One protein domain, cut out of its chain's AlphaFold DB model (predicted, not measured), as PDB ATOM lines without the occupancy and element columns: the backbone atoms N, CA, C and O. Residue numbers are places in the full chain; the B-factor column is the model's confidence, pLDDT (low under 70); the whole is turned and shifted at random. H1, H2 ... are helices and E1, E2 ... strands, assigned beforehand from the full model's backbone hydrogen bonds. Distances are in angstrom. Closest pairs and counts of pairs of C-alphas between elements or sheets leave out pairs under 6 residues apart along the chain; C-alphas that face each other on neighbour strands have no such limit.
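What this domain is: This is residues 390 to 469 of the 484 residues of an uncharacterized protein of Halobacteriales archaeon QS_6_71_20 (UniProt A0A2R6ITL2). With little regular structure, this is a strongly twisted, curled sheet of four strands among long loops, with the short helix H1 off the sheet at one end. The printed part has 80 residues, under half in named elements, mostly strand: E1, E2, H1, E3, E4 along the chain. The sheet's order is E3 E2 E1 E4, antiparallel. It is compact, radius of gyration of the C-alphas 12.1 A, spanning 32 by 30 by 20 A.

Where its parts are: Find C-alpha 399 at (186.908, -56.388, 103.530); E2, residues 399 to 407, runs 25.1 A from there. E1 is residues 390 to 396, 17.8 A; E3 437 to 440; H1 425 to 429; E4 464 to 468, ending at (205.299, -48.472, 93.662).

How they stand to each other: Within hydrogen-bond range are N 392 and O 403 in the hairpin E1 and E2, N 438 and O 406 between E3 and E2, and N 391 and O 467 between E1 and E4, each 2.8 A. H1's O i to N i+4 pair is within range.

The domain as a whole: Links E2 to H1 and E3 to E4 are long. The printed part has no cut; 17 residues are under pLDDT 70, among them 413 to 417.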
ATOM      1  N   ALA A 390     203.881 -53.259  92.135       83.88
ATOM      2  CA  ALA A 390     203.165 -52.194  92.809       83.88
ATOM      3  C   ALA A 390     202.143 -52.789  93.776       83.88
ATOM      4  O   ALA A 390     201.598 -53.860  93.538       83.88
ATOM      5  N   PHE A 391     201.845 -52.104  94.871       85.75
ATOM      6  CA  PHE A 391     200.800 -52.541  95.788       85.75
ATOM      7  C   PHE A 391     199.468 -51.952  95.355       85.75
ATOM      8  O   PHE A 391     199.321 -50.735  95.200       85.75
ATOM      9  N   ILE A 392     198.475 -52.816  95.198       85.81
ATOM     10  CA  ILE A 392     197.114 -52.455  94.836       85.81
ATOM     11  C   ILE A 392     196.248 -52.562  96.085       85.81
ATOM     12  O   ILE A 392     196.131 -53.617  96.705       85.81
ATOM     13  N   ARG A 393     195.591 -51.457  96.435       86.06
ATOM     14  CA  ARG A 393     194.567 -51.432  97.478       86.06
ATOM     15  C   ARG A 393     193.203 -51.679  96.858       86.06
ATOM     16  O   ARG A 393     192.780 -50.959  95.947       86.06
ATOM     17  N   CYS A 394     192.488 -52.649  97.406       82.31
ATOM     18  CA  CYS A 394     191.125 -52.972  97.015       82.31
ATOM     19  C   CYS A 394     190.305 -53.438  98.223       82.31
ATOM     20  O   CYS A 394     190.756 -53.375  99.365       82.31
ATOM     21  N   ALA A 395     189.068 -53.847  97.967       80.75
ATOM     22  CA  ALA A 395     188.263 -54.612  98.898       80.75
ATOM     23  C   ALA A 395     187.861 -55.934  98.250       80.75
ATOM     24  O   ALA A 395     187.377 -55.920  97.119       80.75
ATOM     25  N   ILE A 396     187.977 -57.047  98.967       72.19
ATOM     26  CA  ILE A 396     187.437 -58.341  98.538       72.19
ATOM     27  C   ILE A 396     186.240 -58.656  99.423       72.19
ATOM     28  O   ILE A 396     186.355 -58.743 100.644       72.19
ATOM     29  N   ASN A 397     185.059 -58.778  98.813       71.12
ATOM     30  CA  ASN A 397     183.802 -59.033  99.528       71.12
ATOM     31  C   ASN A 397     183.504 -58.015 100.652       71.12
ATOM     32  O   ASN A 397     182.848 -58.340 101.638       71.12
ATOM     33  N   GLY A 398     183.957 -56.769 100.483       66.75
ATOM     34  CA  GLY A 398     183.745 -55.675 101.435       66.75
ATOM     35  C   GLY A 398     184.797 -55.559 102.542       66.75
ATOM     36  O   GLY A 398     184.747 -54.588 103.294       66.75
ATOM     37  N   THR A 399     185.759 -56.478 102.618       70.31
ATOM     38  CA  THR A 399     186.908 -56.388 103.530       70.31
ATOM     39  C   THR A 399     188.082 -55.732 102.814       70.31
ATOM     40  O   THR A 399     188.312 -56.022 101.641       70.31
ATOM     41  N   GLY A 400     188.801 -54.832 103.492       73.81
ATOM     42  CA  GLY A 400     189.999 -54.192 102.938       73.81
ATOM     43  C   GLY A 400     191.041 -55.223 102.555       73.81
ATOM     44  O   GLY A 400     191.124 -56.260 103.190       73.81
ATOM     45  N   HIS A 401     191.776 -54.973 101.479       78.00
ATOM     46  CA  HIS A 401     192.724 -55.939 100.946       78.00
ATOM     47  C   HIS A 401     193.903 -55.234 100.292       78.00
ATOM     48  O   HIS A 401     193.724 -54.235  99.578       78.00
ATOM     49  N   LEU A 402     195.095 -55.777 100.517       81.00
ATOM     50  CA  LEU A 402     196.314 -55.377  99.831       81.00
ATOM     51  C   LEU A 402     196.804 -56.544  98.981       81.00
ATOM     52  O   LEU A 402     196.816 -57.689  99.418       81.00
ATOM     53  N   THR A 403     197.174 -56.240  97.748       84.88
ATOM     54  CA  THR A 403     197.630 -57.231  96.780       84.88
ATOM     55  C   THR A 403     198.723 -56.642  95.900       84.88
ATOM     56  O   THR A 403     199.033 -55.452  96.014       84.88
ATOM     57  N   VAL A 404     199.321 -57.460  95.041       87.06
ATOM     58  CA  VAL A 404     200.418 -57.049  94.172       87.06
ATOM     59  C   VAL A 404     199.896 -56.833  92.755       87.06
ATOM     60  O   VAL A 404     199.023 -57.541  92.264       87.06
ATOM     61  N   GLY A 405     200.419 -55.808  92.103       89.38
ATOM     62  CA  GLY A 405     200.299 -55.547  90.685       89.38
ATOM     63  C   GLY A 405     201.653 -55.742  90.019       89.38
ATOM     64  O   GLY A 405     202.652 -55.218  90.506       89.38
ATOM     65  N   LEU A 406     201.699 -56.478  88.914       89.00
ATOM     66  CA  LEU A 406     202.928 -56.727  88.156       89.00
ATOM     67  C   LEU A 406     202.921 -55.880  86.890       89.00
ATOM     68  O   LEU A 406     201.911 -55.873  86.188       89.00
ATOM     69  N   ASP A 407     204.010 -55.157  86.610       86.69
ATOM     70  CA  ASP A 407     204.100 -54.329  85.403       86.69
ATOM     71  C   ASP A 407     203.833 -55.206  84.175       86.69
ATOM     72  O   ASP A 407     204.513 -56.206  83.936       86.69
ATOM     73  N   VAL A 408     202.813 -54.838  83.404       83.69
ATOM     74  CA  VAL A 408     202.382 -55.575  82.214       83.69
ATOM     75  C   VAL A 408     203.528 -55.702  81.200       83.69
ATOM     76  O   VAL A 408     203.608 -56.707  80.493       83.69
ATOM     77  N   GLY A 409     204.449 -54.732  81.164       76.94
ATOM     78  CA  GLY A 409     205.657 -54.785  80.342       76.94
ATOM     79  C   GLY A 409     206.687 -55.824  80.800       76.94
ATOM     80  O   GLY A 409     207.382 -56.391  79.957       76.94
ATOM     81  N   ASP A 410     206.752 -56.120  82.100       77.69
ATOM     82  CA  ASP A 410     207.696 -57.087  82.678       77.69
ATOM     83  C   ASP A 410     207.176 -58.541  82.579       77.69
ATOM     84  O   ASP A 410     207.945 -59.496  82.705       77.69
ATOM     85  N   LEU A 411     205.879 -58.736  82.304       76.50
ATOM     86  CA  LEU A 411     205.242 -60.058  82.178       76.50
ATOM     87  C   LEU A 411     205.484 -60.760  80.830       76.50
ATOM     88  O   LEU A 411     205.149 -61.935  80.686       76.50
ATOM     89  N   GLY A 412     206.043 -60.071  79.832       71.38
ATOM     90  CA  GLY A 412     206.273 -60.637  78.500       71.38
ATOM     91  C   GLY A 412     205.006 -60.691  77.635       71.38
ATOM     92  O   GLY A 412     204.434 -59.653  77.316       71.38
ATOM     93  N   ASN A 413     204.593 -61.886  77.183       59.25
ATOM     94  CA  ASN A 413     203.397 -62.041  76.341       59.25
ATOM     95  C   ASN A 413     202.133 -61.790  77.172       59.25
ATOM     96  O   ASN A 413     201.721 -62.619  77.982       59.25
ATOM     97  N   THR A 414     201.509 -60.639  76.961       56.72
ATOM     98  CA  THR A 414     200.294 -60.242  77.667       56.72
ATOM     99  C   THR A 414     199.069 -60.946  77.090       56.72
ATOM    100  O   THR A 414     198.967 -61.164  75.880       56.72
ATOM    101  N   SER A 415     198.117 -61.311  77.954       57.94
ATOM    102  CA  SER A 415     196.773 -61.653  77.493       57.94
ATOM    103  C   SER A 415     196.002 -60.346  77.298       57.94
ATOM    104  O   SER A 415     195.998 -59.489  78.180       57.94
ATOM    105  N   ASP A 416     195.304 -60.189  76.169       57.09
ATOM    106  CA  ASP A 416     194.437 -59.023  75.909       57.09
ATOM    107  C   ASP A 416     193.269 -58.897  76.925       57.09
ATOM    108  O   ASP A 416     192.480 -57.954  76.856       57.09
ATOM    109  N   SER A 417     193.111 -59.865  77.837       65.94
ATOM    110  CA  SER A 417     192.010 -59.975  78.801       65.94
ATOM    111  C   SER A 417     192.397 -59.729  80.261       65.94
ATOM    112  O   SER A 417     191.530 -59.866  81.125       65.94
ATOM    113  N   ASP A 418     193.650 -59.373  80.546       80.44
ATOM    114  CA  ASP A 418     194.094 -59.165  81.925       80.44
ATOM    115  C   ASP A 418     193.352 -57.995  82.592       80.44
ATOM    116  O   ASP A 418     193.137 -56.927  82.013       80.44
ATOM    117  N   TYR A 419     192.978 -58.184  83.853       86.44
ATOM    118  CA  TYR A 419     192.504 -57.129  84.727       86.44
ATOM    119  C   TYR A 419     193.695 -56.315  85.228       86.44
ATOM    120  O   TYR A 419     194.465 -56.762  86.083       86.44
ATOM    121  N   THR A 420     193.830 -55.104  84.694       89.56
ATOM    122  CA  THR A 420     194.909 -54.185  85.041       89.56
ATOM    123  C   THR A 420     194.429 -53.035  85.923       89.56
ATOM    124  O   THR A 420     193.257 -52.645  85.929       89.56
ATOM    125  N   VAL A 421     195.355 -52.488  86.707       88.75
ATOM    126  CA  VAL A 421     195.164 -51.295  87.531       88.75
ATOM    127  C   VAL A 421     196.289 -50.316  87.208       88.75
ATOM    128  O   VAL A 421     197.459 -50.686  87.231       88.75
ATOM    129  N   ALA A 422     195.938 -49.067  86.916       88.75
ATOM    130  CA  ALA A 422     196.896 -48.003  86.622       88.75
ATOM    131  C   ALA A 422     196.972 -46.989  87.780       88.75
ATOM    132  O   ALA A 422     195.964 -46.772  88.472       88.75
ATOM    133  N   PRO A 423     198.124 -46.329  87.996       85.12
ATOM    134  CA  PRO A 423     198.219 -45.177  88.885       85.12
ATOM    135  C   PRO A 423     197.261 -44.050  88.469       85.12
ATOM    136  O   PRO A 423     196.902 -43.893  87.301       85.12
ATOM    137  N   SER A 424     196.839 -43.223  89.431       84.88
ATOM    138  CA  SER A 424     196.034 -42.038  89.117       84.88
ATOM    139  C   SER A 424     196.871 -40.982  88.386       84.88
ATOM    140  O   SER A 424     198.087 -40.900  88.559       84.88
ATOM    141  N   GLN A 425     196.215 -40.098  87.627       84.88
ATOM    142  CA  GLN A 425     196.909 -38.996  86.948       84.88
ATOM    143  C   GLN A 425     197.677 -38.091  87.926       84.88
ATOM    144  O   GLN A 425     198.717 -37.547  87.574       84.88
ATOM    145  N   GLU A 426     197.177 -37.936  89.152       83.25
ATOM    146  CA  GLU A 426     197.855 -37.193  90.217       83.25
ATOM    147  C   GLU A 426     199.192 -37.840  90.597       83.25
ATOM    148  O   GLU A 426     200.206 -37.152  90.634       83.25
ATOM    149  N   LYS A 427     199.220 -39.165  90.773       79.88
ATOM    150  CA  LYS A 427     200.450 -39.909  91.071       79.88
ATOM    151  C   LYS A 427     201.458 -39.841  89.931       79.88
ATOM    152  O   LYS A 427     202.631 -39.565  90.167       79.88
ATOM    153  N   ILE A 428     200.987 -39.986  88.691       80.25
ATOM    154  CA  ILE A 428     201.825 -39.824  87.492       80.25
ATOM    155  C   ILE A 428     202.435 -38.415  87.456       80.25
ATOM    156  O   ILE A 428     203.623 -38.250  87.193       80.25
ATOM    157  N   ASN A 429     201.649 -37.383  87.779       77.00
ATOM    158  CA  ASN A 429     202.147 -36.008  87.845       77.00
ATOM    159  C   ASN A 429     203.161 -35.794  88.988       77.00
ATOM    160  O   ASN A 429     204.005 -34.907  88.875       77.00
ATOM    161  N   ASN A 430     203.100 -36.611  90.045       75.50
ATOM    162  CA  ASN A 430     204.045 -36.625  91.166       75.50
ATOM    163  C   ASN A 430     205.276 -37.524  90.913       75.50
ATOM    164  O   ASN A 430     206.056 -37.758  91.831       75.50
ATOM    165  N   GLY A 431     205.478 -38.004  89.680       71.88
ATOM    166  CA  GLY A 431     206.692 -38.719  89.270       71.88
ATOM    167  C   GLY A 431     206.583 -40.243  89.230       71.88
ATOM    168  O   GLY A 431     207.591 -40.894  88.976       71.88
ATOM    169  N   TRP A 432     205.390 -40.807  89.444       76.56
ATOM    170  CA  TRP A 432     205.154 -42.249  89.310       76.56
ATOM    171  C   TRP A 432     205.211 -42.702  87.853       76.56
ATOM    172  O   TRP A 432     204.954 -41.920  86.925       76.56
ATOM    173  N   THR A 433     205.508 -43.983  87.644       75.69
ATOM    174  CA  THR A 433     205.593 -44.534  86.291       75.69
ATOM    175  C   THR A 433     204.204 -44.602  85.656       75.69
ATOM    176  O   THR A 433     203.251 -45.127  86.223       75.69
ATOM    177  N   ASN A 434     204.067 -44.086  84.432       83.69
ATOM    178  CA  ASN A 434     202.834 -44.233  83.660       83.69
ATOM    179  C   ASN A 434     202.773 -45.631  83.016       83.69
ATOM    180  O   ASN A 434     203.046 -45.770  81.822       83.69
ATOM    181  N   THR A 435     202.472 -46.651  83.822       84.12
ATOM    182  CA  THR A 435     202.310 -48.048  83.392       84.12
ATOM    183  C   THR A 435     201.005 -48.653  83.920       84.12
ATOM    184  O   THR A 435     200.320 -48.071  84.767       84.12
ATOM    185  N   GLU A 436     200.647 -49.820  83.394       88.56
ATOM    186  CA  GLU A 436     199.546 -50.640  83.886       88.56
ATOM    187  C   GLU A 436     200.098 -51.859  84.624       88.56
ATOM    188  O   GLU A 436     201.077 -52.472  84.196       88.56
ATOM    189  N   TYR A 437     199.437 -52.229  85.718       88.88
ATOM    190  CA  TYR A 437     199.818 -53.375  86.531       88.88
ATOM    191  C   TYR A 437     198.757 -54.468  86.441       88.88
ATOM    192  O   TYR A 437     197.596 -54.221  86.773       88.88
ATOM    193  N   ALA A 438     199.137 -55.676  86.028       90.06
ATOM    194  CA  ALA A 438     198.269 -56.845  86.085       90.06
ATOM    195  C   ALA A 438     198.025 -57.229  87.547       90.06
ATOM    196  O   ALA A 438     198.972 -57.395  88.317       90.06
ATOM    197  N   PHE A 439     196.757 -57.348  87.928       87.75
ATOM    198  CA  PHE A 439     196.345 -57.701  89.284       87.75
ATOM    199  C   PHE A 439     196.780 -59.129  89.640       87.75
ATOM    200  O   PHE A 439     196.553 -60.038  88.845       87.75
ATOM    201  N   PHE A 440     197.374 -59.342  90.816       85.81
ATOM    202  CA  PHE A 440     197.804 -60.669  91.254       85.81
ATOM    203  C   PHE A 440     197.584 -60.905  92.752       85.81
ATOM    204  O   PHE A 440     198.343 -60.433  93.604       85.81
ATOM    205  N   ASP A 441     196.547 -61.683  93.066       77.06
ATOM    206  CA  ASP A 441     196.093 -61.941  94.429       77.06
ATOM    207  C   ASP A 441     196.509 -63.316  94.960       77.06
ATOM    208  O   ASP A 441     195.870 -64.335  94.724       77.06
ATOM    209  N   MET A 442     197.546 -63.312  95.795       70.50
ATOM    210  CA  MET A 442     198.092 -64.499  96.464       70.50
ATOM    211  C   MET A 442     197.336 -64.870  97.751       70.50
ATOM    212  O   MET A 442     197.887 -65.504  98.652       70.50
ATOM    213  N   THR A 443     196.091 -64.425  97.904       61.50
ATOM    214  CA  THR A 443     195.239 -64.848  99.026       61.50
ATOM    215  C   THR A 443     194.098 -65.759  98.589       61.50
ATOM    216  O   THR A 443     193.610 -66.542  99.399       61.50
ATOM    217  N   TYR A 444     193.728 -65.722  97.308       54.81
ATOM    218  CA  TYR A 444     192.632 -66.503  96.745       54.81
ATOM    219  C   TYR A 444     193.034 -67.143  95.413       54.81
ATOM    220  O   TYR A 444     192.390 -66.826  94.424       54.81
ATOM    221  N   ASP A 445     194.060 -68.007  95.392       52.06
ATOM    222  CA  ASP A 445     194.431 -68.880  94.251       52.06
ATOM    223  C   ASP A 445     194.068 -68.277  92.877       52.06
ATOM    224  O   ASP A 445     193.234 -68.806  92.140       52.06
ATOM    225  N   ALA A 446     194.565 -67.058  92.636       57.09
ATOM    226  CA  ALA A 446     194.172 -66.234  91.503       57.09
ATOM    227  C   ALA A 446     195.353 -66.101  90.553       57.09
ATOM    228  O   ALA A 446     196.445 -65.702  90.962       57.09
ATOM    229  N   ASP A 447     195.108 -66.377  89.276       70.31
ATOM    230  CA  ASP A 447     196.110 -66.206  88.235       70.31
ATOM    231  C   ASP A 447     196.450 -64.721  88.028       70.31
ATOM    232  O   ASP A 447     195.638 -63.814  88.245       70.31
ATOM    233  N   ILE A 448     197.672 -64.457  87.559       81.50
ATOM    234  CA  ILE A 448     198.111 -63.103  87.204       81.50
ATOM    235  C   ILE A 448     197.200 -62.541  86.108       81.50
ATOM    236  O   ILE A 448     197.100 -63.097  85.013       81.50
ATOM    237  N   GLY A 449     196.596 -61.387  86.386       74.19
ATOM    238  CA  GLY A 449     195.651 -60.721  85.498       74.19
ATOM    239  C   GLY A 449     194.205 -61.185  85.681       74.19
ATOM    240  O   GLY A 449     193.318 -60.617  85.048       74.19
ATOM    241  N   GLU A 450     193.910 -62.148  86.553       75.56
ATOM    242  CA  GLU A 450     192.529 -62.496  86.875       75.56
ATOM    243  C   GLU A 450     191.990 -61.657  88.034       75.56
ATOM    244  O   GLU A 450     192.632 -61.428  89.057       75.56
ATOM    245  N   ARG A 451     190.753 -61.180  87.885       70.81
ATOM    246  CA  ARG A 451     190.080 -60.447  88.955       70.81
ATOM    247  C   ARG A 451     189.386 -61.424  89.894       70.81
ATOM    248  O   ARG A 451     188.328 -61.949  89.542       70.81
ATOM    249  N   THR A 452     189.899 -61.563  91.117       67.44
ATOM    250  CA  THR A 452     189.228 -62.313  92.188       67.44
ATOM    251  C   THR A 452     187.767 -61.859  92.337       67.44
ATOM    252  O   THR A 452     187.441 -60.662  92.330       67.44
ATOM    253  N   ASN A 453     186.843 -62.816  92.459       63.66
ATOM    254  CA  ASN A 453     185.421 -62.512  92.617       63.66
ATOM    255  C   ASN A 453     185.179 -61.633  93.856       63.66
ATOM    256  O   ASN A 453     185.660 -61.923  94.946       63.66
ATOM    257  N   GLY A 454     184.393 -60.564  93.694       66.00
ATOM    258  CA  GLY A 454     184.081 -59.635  94.788       66.00
ATOM    259  C   GLY A 454     185.119 -58.532  95.015       66.00
ATOM    260  O   GLY A 454     184.920 -57.713  95.913       66.00
ATOM    261  N   VAL A 455     186.174 -58.456  94.189       75.00
ATOM    262  CA  VAL A 455     187.113 -57.325  94.171       75.00
ATOM    263  C   VAL A 455     186.372 -56.042  93.804       75.00
ATOM    264  O   VAL A 455     185.770 -55.938  92.735       75.00
ATOM    265  N   THR A 456     186.430 -55.043  94.670       80.75
ATOM    266  CA  THR A 456     185.823 -53.715  94.518       80.75
ATOM    267  C   THR A 456     186.747 -52.650  95.107       80.75
ATOM    268  O   THR A 456     187.824 -52.948  95.616       80.75
ATOM    269  N   GLY A 457     186.353 -51.384  94.990       77.12
ATOM    270  CA  GLY A 457     187.001 -50.307  95.724       77.12
ATOM    271  C   GLY A 457     186.751 -50.415  97.235       77.12
ATOM    272  O   GLY A 457     185.713 -50.930  97.647       77.12
ATOM    273  N   TYR A 458     187.684 -49.936  98.056       72.75
ATOM    274  CA  TYR A 458     187.564 -49.964  99.518       72.75
ATOM    275  C   TYR A 458     187.082 -48.614 100.060       72.75
ATOM    276  O   TYR A 458     187.571 -47.568  99.637       72.75
ATOM    277  N   ASP A 459     186.122 -48.639 100.989       68.44
ATOM    278  CA  ASP A 459     185.593 -47.449 101.681       68.44
ATOM    279  C   ASP A 459     185.145 -46.312 100.729       68.44
ATOM    280  O   ASP A 459     185.493 -45.141 100.869       68.44
ATOM    281  N   GLY A 460     184.420 -46.675  99.663       67.44
ATOM    282  CA  GLY A 460     183.921 -45.724  98.658       67.44
ATOM    283  C   GLY A 460     184.988 -45.141  97.722       67.44
ATOM    284  O   GLY A 460     184.649 -44.346  96.842       67.44
ATOM    285  N   ARG A 461     186.257 -45.540  97.864       75.31
ATOM    286  CA  ARG A 461     187.361 -45.165  96.967       75.31
ATOM    287  C   ARG A 461     187.528 -46.212  95.868       75.31
ATOM    288  O   ARG A 461     187.269 -47.383  96.130       75.31
ATOM    289  N   PRO A 462     187.952 -45.837  94.649       82.56
ATOM    290  CA  PRO A 462     188.258 -46.813  93.607       82.56
ATOM    291  C   PRO A 462     189.428 -47.718  94.017       82.56
ATOM    292  O   PRO A 462     190.200 -47.398  94.922       82.56
ATOM    293  N   ILE A 463     189.562 -48.848  93.324       84.75
ATOM    294  CA  ILE A 463     190.781 -49.664  93.381       84.75
ATOM    295  C   ILE A 463     191.937 -48.787  92.907       84.75
ATOM    296  O   ILE A 463     191.805 -48.095  91.896       84.75
ATOM    297  N   GLN A 464     193.034 -48.781  93.654       85.94
ATOM    298  CA  GLN A 464     194.123 -47.839  93.425       85.94
ATOM    299  C   GLN A 464     195.476 -48.485  93.686       85.94
ATOM    300  O   GLN A 464     195.639 -49.244  94.643       85.94
ATOM    301  N   VAL A 465     196.462 -48.117  92.874       83.88
ATOM    302  CA  VAL A 465     197.868 -48.365  93.188       83.88
ATOM    303  C   VAL A 465     198.254 -47.445  94.346       83.88
ATOM    304  O   VAL A 465     198.074 -46.228  94.253       83.88
ATOM    305  N   VAL A 466     198.721 -47.998  95.466       77.06
ATOM    306  CA  VAL A 466     199.043 -47.242  96.693       77.06
ATOM    307  C   VAL A 466     200.531 -47.062  96.924       77.06
ATOM    308  O   VAL A 466     200.902 -45.989  97.387       77.06
ATOM    309  N   TYR A 467     201.358 -48.018  96.498       73.19
ATOM    310  CA  TYR A 467     202.820 -47.944  96.535       73.19
ATOM    311  C   TYR A 467     203.397 -48.539  95.247       73.19
ATOM    312  O   TYR A 467     202.851 -49.505  94.720       73.19
ATOM    313  N   GLU A 468     204.475 -47.954  94.750       68.75
ATOM    314  CA  GLU A 468     205.299 -48.472  93.662       68.75
ATOM    315  C   GLU A 468     206.611 -48.949  94.303       68.75
ATOM    316  O   GLU A 468     207.123 -48.255  95.181       68.75
ATOM    317  N   GLY A 469     207.130 -50.129  93.933       59.75
ATOM    318  CA  GLY A 469     208.444 -50.589  94.404       59.75
ATOM    319  C   GLY A 469     209.555 -49.562  94.127       59.75
ATOM    320  O   GLY A 469     209.338 -48.569  93.438       59.75
TER     321      GLY A 469